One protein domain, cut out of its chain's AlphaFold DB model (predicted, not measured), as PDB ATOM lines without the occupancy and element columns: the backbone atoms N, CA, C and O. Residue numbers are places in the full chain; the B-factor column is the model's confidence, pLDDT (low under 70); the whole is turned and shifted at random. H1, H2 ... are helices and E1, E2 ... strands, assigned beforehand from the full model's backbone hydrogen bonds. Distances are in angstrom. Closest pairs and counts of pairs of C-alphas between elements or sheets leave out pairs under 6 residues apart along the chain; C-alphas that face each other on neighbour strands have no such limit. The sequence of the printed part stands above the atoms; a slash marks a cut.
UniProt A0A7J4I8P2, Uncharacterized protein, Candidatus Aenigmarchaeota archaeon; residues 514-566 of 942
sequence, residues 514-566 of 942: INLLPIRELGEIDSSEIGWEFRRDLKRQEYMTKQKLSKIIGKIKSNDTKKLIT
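AT A GLANCE: This is residues 514 to 566 of the 942 residues of an uncharacterized protein of Candidatus Aenigmarchaeota archaeon (UniProt A0A7J4I8P2). The chain makes one wide loop, from E1 through the unnamed residues 519 to 531 and H1 back to E2, which pairs with E1 in a small two-stranded sheet; H1 lies toward one end of the longest axis, and H3, which packs on the short helix H2, lies toward the other. The long unnamed stretch of residues 519 to 531 leads from E1 to H1, and H1 is apart from H2 and H3. The printed part has 53 residues, with named elements in the order E1, H1, E2, H2, H3; the sheet, E1 - E2, is antiparallel, and the class is mixed, helices and strands. It is compact and rounded, with a radius of gyration of the C-alphas of 10.0 A and spans of 25 by 20 by 17 A.

IN THESE COORDINATES: Find C-alpha 516 at (223.288, 147.779, 147.025); from there E1, residues 516 to 518, runs 6.7 A. Its partner E2, residues 543 to 545, spans 7.0 A, and H2, residues 546 to 550, follows with 6.1 A. H1, residues 532 to 540, starts at (233.361, 161.629, 158.803) and covers 12.2 A. H3, residues 559 to 566, covers 10.5 A and ends at (219.503, 157.787, 139.879).

HOW THE PARTS SIT: Between E1 and E2, antiparallel at 143 degrees, look for N 517 and O 544, 2.9 A apart and within hydrogen-bond range. H2 touches H3, their closest C-alphas being those of Lys 546 and Ile 565, 5.2 A apart. H1 is apart from H2 and H3; its closest C-alpha to E2 is that of Leu 538, 7.9 A from that of Met 544. E1 and H3 are only just apart, at 8.4 A. In H1, H2 and H3 every O i to N i+4 pair is within hydrogen-bond range.

THE WHOLE: The C-alphas farthest apart, of Ile 514 and Ser 528, are 28.3 A apart. The printed part has no cut. The link from E1 to H1, 13 residues, is long. The mean pLDDT of the printed part is 84.0, and residue 529 is under 70.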
ATOM      1  N   ILE A 514     219.756 144.270 145.169       77.88
ATOM      2  CA  ILE A 514     219.584 145.033 143.924       77.88
ATOM      3  C   ILE A 514     219.650 146.557 144.152       77.88
ATOM      4  O   ILE A 514     219.878 147.310 143.212       77.88
ATOM      5  N   ASN A 515     219.519 147.011 145.402       79.38
ATOM      6  CA  ASN A 515     219.667 148.406 145.830       79.38
ATOM      7  C   ASN A 515     221.013 148.668 146.532       79.38
ATOM      8  O   ASN A 515     221.223 149.762 147.066       79.38
ATOM      9  N   LEU A 516     221.919 147.684 146.532       83.38
ATOM     10  CA  LEU A 516     223.288 147.779 147.025       83.38
ATOM     11  C   LEU A 516     224.260 147.855 145.844       83.38
ATOM     12  O   LEU A 516     224.313 146.950 145.020       83.38
ATOM     13  N   LEU A 517     225.078 148.906 145.791       88.06
ATOM     14  CA  LEU A 517     226.168 149.014 144.822       88.06
ATOM     15  C   LEU A 517     227.519 148.704 145.501       88.06
ATOM     16  O   LEU A 517     227.760 149.179 146.618       88.06
ATOM     17  N   PRO A 518     228.413 147.926 144.861       88.38
ATOM     18  CA  PRO A 518     229.739 147.599 145.391       88.38
ATOM     19  C   PRO A 518     230.637 148.842 145.427       88.38
ATOM     20  O   PRO A 518     231.035 149.358 144.383       88.38
ATOM     21  N   ILE A 519     231.019 149.298 146.626       86.25
ATOM     22  CA  ILE A 519     231.738 150.571 146.840       86.25
ATOM     23  C   ILE A 519     233.028 150.642 146.009       86.25
ATOM     24  O   ILE A 519     233.361 151.682 145.444       86.25
ATOM     25  N   ARG A 520     233.734 149.511 145.890       85.62
ATOM     26  CA  ARG A 520     235.018 149.396 145.182       85.62
ATOM     27  C   ARG A 520     234.914 149.570 143.660       85.62
ATOM     28  O   ARG A 520     235.918 149.888 143.030       85.62
ATOM     29  N   GLU A 521     233.725 149.401 143.079       87.56
ATOM     30  CA  GLU A 521     233.483 149.535 141.635       87.56
ATOM     31  C   GLU A 521     232.697 150.812 141.273       87.56
ATOM     32  O   GLU A 521     232.365 151.001 140.107       87.56
ATOM     33  N   LEU A 522     232.458 151.730 142.225       85.88
ATOM     34  CA  LEU A 522     231.854 153.059 141.983       85.88
ATOM     35  C   LEU A 522     232.809 154.062 141.300       85.88
ATOM     36  O   LEU A 522     232.422 155.176 140.950       85.88
ATOM     37  N   GLY A 523     234.079 153.689 141.132       85.88
ATOM     38  CA  GLY A 523     235.116 154.568 140.598       85.88
ATOM     39  C   GLY A 523     235.626 155.572 141.630       85.88
ATOM     40  O   GLY A 523     235.827 155.235 142.794       85.88
ATOM     41  N   GLU A 524     235.914 156.797 141.192       86.62
ATOM     42  CA  GLU A 524     236.438 157.845 142.071       86.62
ATOM     43  C   GLU A 524     235.313 158.652 142.722       86.62
ATOM     44  O   GLU A 524     234.451 159.209 142.037       86.62
ATOM     45  N   ILE A 525     235.380 158.749 144.049       85.25
ATOM     46  CA  ILE A 525     234.519 159.579 144.890       85.25
ATOM     47  C   ILE A 525     235.417 160.604 145.578       85.25
ATOM     48  O   ILE A 525     236.399 160.228 146.219       85.25
ATOM     49  N   ASP A 526     235.096 161.885 145.447       83.81
ATOM     50  CA  ASP A 526     235.791 162.939 146.174       83.81
ATOM     51  C   ASP A 526     235.372 162.930 147.648       83.81
ATOM     52  O   ASP A 526     234.241 163.265 147.999       83.81
ATOM     53  N   SER A 527     236.286 162.518 148.526       77.19
ATOM     54  CA  SER A 527     236.039 162.466 149.966       77.19
ATOM     55  C   SER A 527     236.306 163.784 150.702       77.19
ATOM     56  O   SER A 527     236.012 163.850 151.897       77.19
ATOM     57  N   SER A 528     236.881 164.804 150.051       76.50
ATOM     58  CA  SER A 528     237.341 166.050 150.698       76.50
ATOM     59  C   SER A 528     236.218 166.810 151.415       76.50
ATOM     60  O   SER A 528     236.402 167.245 152.548       76.50
ATOM     61  N   GLU A 529     235.021 166.831 150.833       66.50
ATOM     62  CA  GLU A 529     233.817 167.479 151.380       66.50
ATOM     63  C   GLU A 529     232.798 166.485 151.979       66.50
ATOM     64  O   GLU A 529     231.674 166.849 152.316       66.50
ATOM     65  N   ILE A 530     233.156 165.203 152.113       81.19
ATOM     66  CA  ILE A 530     232.266 164.167 152.663       81.19
ATOM     67  C   ILE A 530     232.469 164.029 154.181       81.19
ATOM     68  O   ILE A 530     233.594 163.860 154.648       81.19
ATOM     69  N   GLY A 531     231.373 164.037 154.949       80.38
ATOM     70  CA  GLY A 531     231.388 163.925 156.415       80.38
ATOM     71  C   GLY A 531     232.017 162.631 156.960       80.38
ATOM     72  O   GLY A 531     232.014 161.584 156.304       80.38
ATOM     73  N   TRP A 532     232.551 162.695 158.188       78.94
ATOM     74  CA  TRP A 532     233.361 161.629 158.803       78.94
ATOM     75  C   TRP A 532     232.679 160.255 158.824       78.94
ATOM     76  O   TRP A 532     233.308 159.263 158.460       78.94
ATOM     77  N   GLU A 533     231.393 160.184 159.172       75.19
ATOM     78  CA  GLU A 533     230.650 158.917 159.202       75.19
ATOM     79  C   GLU A 533     230.590 158.241 157.833       75.19
ATOM     80  O   GLU A 533     230.792 157.036 157.700       75.19
ATOM     81  N   PHE A 534     230.372 159.028 156.783       81.62
ATOM     82  CA  PHE A 534     230.292 158.518 155.425       81.62
ATOM     83  C   PHE A 534     231.684 158.089 154.928       81.62
ATOM     84  O   PHE A 534     231.814 157.030 154.314       81.62
ATOM     85  N   ARG A 535     232.750 158.831 155.276       81.19
ATOM     86  CA  ARG A 535     234.150 158.404 155.050       81.19
ATOM     87  C   ARG A 535     234.485 157.093 155.774       81.19
ATOM     88  O   ARG A 535     235.181 156.249 155.212       81.19
ATOM     89  N   ARG A 536     234.017 156.919 157.017       82.75
ATOM     90  CA  ARG A 536     234.175 155.693 157.821       82.75
ATOM     91  C   ARG A 536     233.479 154.517 157.138       82.75
ATOM     92  O   ARG A 536     234.077 153.452 157.001       82.75
ATOM     93  N   ASP A 537     232.255 154.721 156.672       79.38
ATOM     94  CA  ASP A 537     231.442 153.662 156.083       79.38
ATOM     95  C   ASP A 537     231.950 153.263 154.682       79.38
ATOM     96  O   ASP A 537     232.061 152.071 154.405       79.38
ATOM     97  N   LEU A 538     232.405 154.220 153.855       81.56
ATOM     98  CA  LEU A 538     233.131 153.950 152.597       81.56
ATOM     99  C   LEU A 538     234.417 153.122 152.796       81.56
ATOM    100  O   LEU A 538     234.844 152.431 151.874       81.56
ATOM    101  N   LYS A 539     235.047 153.192 153.977       80.56
ATOM    102  CA  LYS A 539     236.234 152.389 154.327       80.56
ATOM    103  C   LYS A 539     235.895 151.023 154.932       80.56
ATOM    104  O   LYS A 539     236.705 150.107 154.810       80.56
ATOM    105  N   ARG A 540     234.757 150.888 155.625       76.44
ATOM    106  CA  ARG A 540     234.390 149.684 156.401       76.44
ATOM    107  C   ARG A 540     233.385 148.755 155.714       76.44
ATOM    108  O   ARG A 540     233.303 147.597 156.105       76.44
ATOM    109  N   GLN A 541     232.619 149.231 154.736       78.38
ATOM    110  CA  GLN A 541     231.597 148.441 154.039       78.38
ATOM    111  C   GLN A 541     232.109 147.954 152.666       78.38
ATOM    112  O   GLN A 541     232.951 148.599 152.043       78.38
ATOM    113  N   GLU A 542     231.607 146.814 152.175       77.50
ATOM    114  CA  GLU A 542     231.853 146.347 150.792       77.50
ATOM    115  C   GLU A 542     230.822 146.936 149.807       77.50
ATOM    116  O   GLU A 542     231.157 147.255 148.665       77.50
ATOM    117  N   TYR A 543     229.591 147.158 150.281       83.69
ATOM    118  CA  TYR A 543     228.454 147.668 149.514       83.69
ATOM    119  C   TYR A 543     227.806 148.871 150.208       83.69
ATOM    120  O   TYR A 543     227.834 148.970 151.434       83.69
ATOM    121  N   MET A 544     227.172 149.754 149.435       84.25
ATOM    122  CA  MET A 544     226.401 150.889 149.950       84.25
ATOM    123  C   MET A 544     225.069 151.039 149.209       84.25
ATOM    124  O   MET A 544     224.966 150.704 148.031       84.25
ATOM    125  N   THR A 545     224.039 151.540 149.895       85.62
ATOM    126  CA  THR A 545     222.702 151.682 149.302       85.62
ATOM    127  C   THR A 545     222.662 152.811 148.267       85.62
ATOM    128  O   THR A 545     223.287 153.857 148.466       85.62
ATOM    129  N   LYS A 546     221.877 152.646 147.192       86.38
ATOM    130  CA  LYS A 546     221.646 153.703 146.183       86.38
ATOM    131  C   LYS A 546     221.177 155.019 146.831       86.38
ATOM    132  O   LYS A 546     221.710 156.081 146.531       86.38
ATOM    133  N   GLN A 547     220.261 154.930 147.801       85.44
ATOM    134  CA  GLN A 547     219.717 156.061 148.573       85.44
ATOM    135  C   GLN A 547     220.757 156.762 149.474       85.44
ATOM    136  O   GLN A 547     220.622 157.945 149.781       85.44
ATOM    137  N   LYS A 548     221.799 156.053 149.927       85.06
ATOM    138  CA  LYS A 548     222.909 156.656 150.677       85.06
ATOM    139  C   LYS A 548     223.907 157.313 149.722       85.06
ATOM    140  O   LYS A 548     224.362 158.418 149.996       85.06
ATOM    141  N   LEU A 549     224.185 156.685 148.580       88.06
ATOM    142  CA  LEU A 549     225.064 157.229 147.539       88.06
ATOM    143  C   LEU A 549     224.476 158.461 146.828       88.06
ATOM    144  O   LEU A 549     225.231 159.363 146.471       88.06
ATOM    145  N   SER A 550     223.151 158.563 146.674       89.31
ATOM    146  CA  SER A 550     222.517 159.743 146.066       89.31
ATOM    147  C   SER A 550     222.783 161.032 146.855       89.31
ATOM    148  O   SER A 550     222.989 162.081 146.247       89.31
ATOM    149  N   LYS A 551     222.914 160.953 148.190       89.38
ATOM    150  CA  LYS A 551     223.285 162.093 149.055       89.38
ATOM    151  C   LYS A 551     224.668 162.688 148.754       89.38
ATOM    152  O   LYS A 551     224.933 163.812 149.159       89.38
ATOM    153  N   ILE A 552     225.542 161.956 148.058       87.75
ATOM    154  CA  ILE A 552     226.888 162.408 147.663       87.75
ATOM    155  C   ILE A 552     227.083 162.435 146.140       87.75
ATOM    156  O   ILE A 552     228.218 162.487 145.670       87.75
ATOM    157  N   ILE A 553     226.008 162.383 145.343       87.44
ATOM    158  CA  ILE A 553     226.097 162.131 143.895       87.44
ATOM    159  C   ILE A 553     226.969 163.143 143.132       87.44
ATOM    160  O   ILE A 553     227.687 162.763 142.209       87.44
ATOM    161  N   GLY A 554     226.983 164.410 143.562       84.31
ATOM    162  CA  GLY A 554     227.851 165.451 142.998       84.31
ATOM    163  C   GLY A 554     229.352 165.238 143.251       84.31
ATOM    164  O   GLY A 554     230.169 165.802 142.533       84.31
ATOM    165  N   LYS A 555     229.724 164.407 144.234       88.00
ATOM    166  CA  LYS A 555     231.117 164.051 144.569       88.00
ATOM    167  C   LYS A 555     231.589 162.763 143.889       88.00
ATOM    168  O   LYS A 555     232.774 162.442 143.930       88.00
ATOM    169  N   ILE A 556     230.693 162.022 143.239       88.75
ATOM    170  CA  ILE A 556     231.043 160.851 142.426       88.75
ATOM    171  C   ILE A 556     231.493 161.345 141.048       88.75
ATOM    172  O   ILE A 556     230.774 162.094 140.388       88.75
ATOM    173  N   LYS A 557     232.678 160.937 140.580       87.12
ATOM    174  CA  LYS A 557     233.206 161.419 139.291       87.12
ATOM    175  C   LYS A 557     232.573 160.726 138.083       87.12
ATOM    176  O   LYS A 557     232.307 161.392 137.088       87.12
ATOM    177  N   SER A 558     232.323 159.414 138.153       88.69
ATOM    178  CA  SER A 558     231.790 158.670 137.001       88.69
ATOM    179  C   SER A 558     230.325 159.003 136.724       88.69
ATOM    180  O   SER A 558     229.471 158.870 137.601       88.69
ATOM    181  N   ASN A 559     230.023 159.346 135.472       85.19
ATOM    182  CA  ASN A 559     228.651 159.556 135.023       85.19
ATOM    183  C   ASN A 559     227.854 158.245 134.956       85.19
ATOM    184  O   ASN A 559     226.692 158.248 135.339       85.19
ATOM    185  N   ASP A 560     228.458 157.115 134.581       83.75
ATOM    186  CA  ASP A 560     227.746 155.827 134.565       83.75
ATOM    187  C   ASP A 560     227.372 155.350 135.974       83.75
ATOM    188  O   ASP A 560     226.309 154.771 136.182       83.75
ATOM    189  N   THR A 561     228.191 155.677 136.977       89.81
ATOM    190  CA  THR A 561     227.826 155.426 138.377       89.81
ATOM    191  C   THR A 561     226.689 156.340 138.844       89.81
ATOM    192  O   THR A 561     225.822 155.885 139.585       89.81
ATOM    193  N   LYS A 562     226.623 157.596 138.375       90.44
ATOM    194  CA  LYS A 562     225.466 158.477 138.634       90.44
ATOM    195  C   LYS A 562     224.187 157.890 138.038       90.44
ATOM    196  O   LYS A 562     223.219 157.757 138.777       90.44
ATOM    197  N   LYS A 563     224.219 157.454 136.770       87.56
ATOM    198  CA  LYS A 563     223.102 156.761 136.094       87.56
ATOM    199  C   LYS A 563     222.621 155.543 136.875       87.56
ATOM    200  O   LYS A 563     221.424 155.378 137.070       87.56
ATOM    201  N   LEU A 564     223.545 154.712 137.371       88.81
ATOM    202  CA  LEU A 564     223.192 153.589 138.242       88.81
ATOM    203  C   LEU A 564     222.504 154.051 139.529       88.81
ATOM    204  O   LEU A 564     221.568 153.401 139.972       88.81
ATOM    205  N   ILE A 565     222.941 155.147 140.148       88.75
ATOM    206  CA  ILE A 565     222.363 155.649 141.403       88.75
ATOM    207  C   ILE A 565     220.971 156.269 141.197       88.75
ATOM    208  O   ILE A 565     220.090 156.007 142.015       88.75
ATOM    209  N   THR A 566     220.768 157.068 140.143       86.88
ATOM    210  CA  THR A 566     219.503 157.787 139.879       86.88
ATOM    211  C   THR A 566     218.486 156.979 139.091       86.88
ATOM    212  O   THR A 566     217.293 157.098 139.343       86.88
TER     213      THR A 566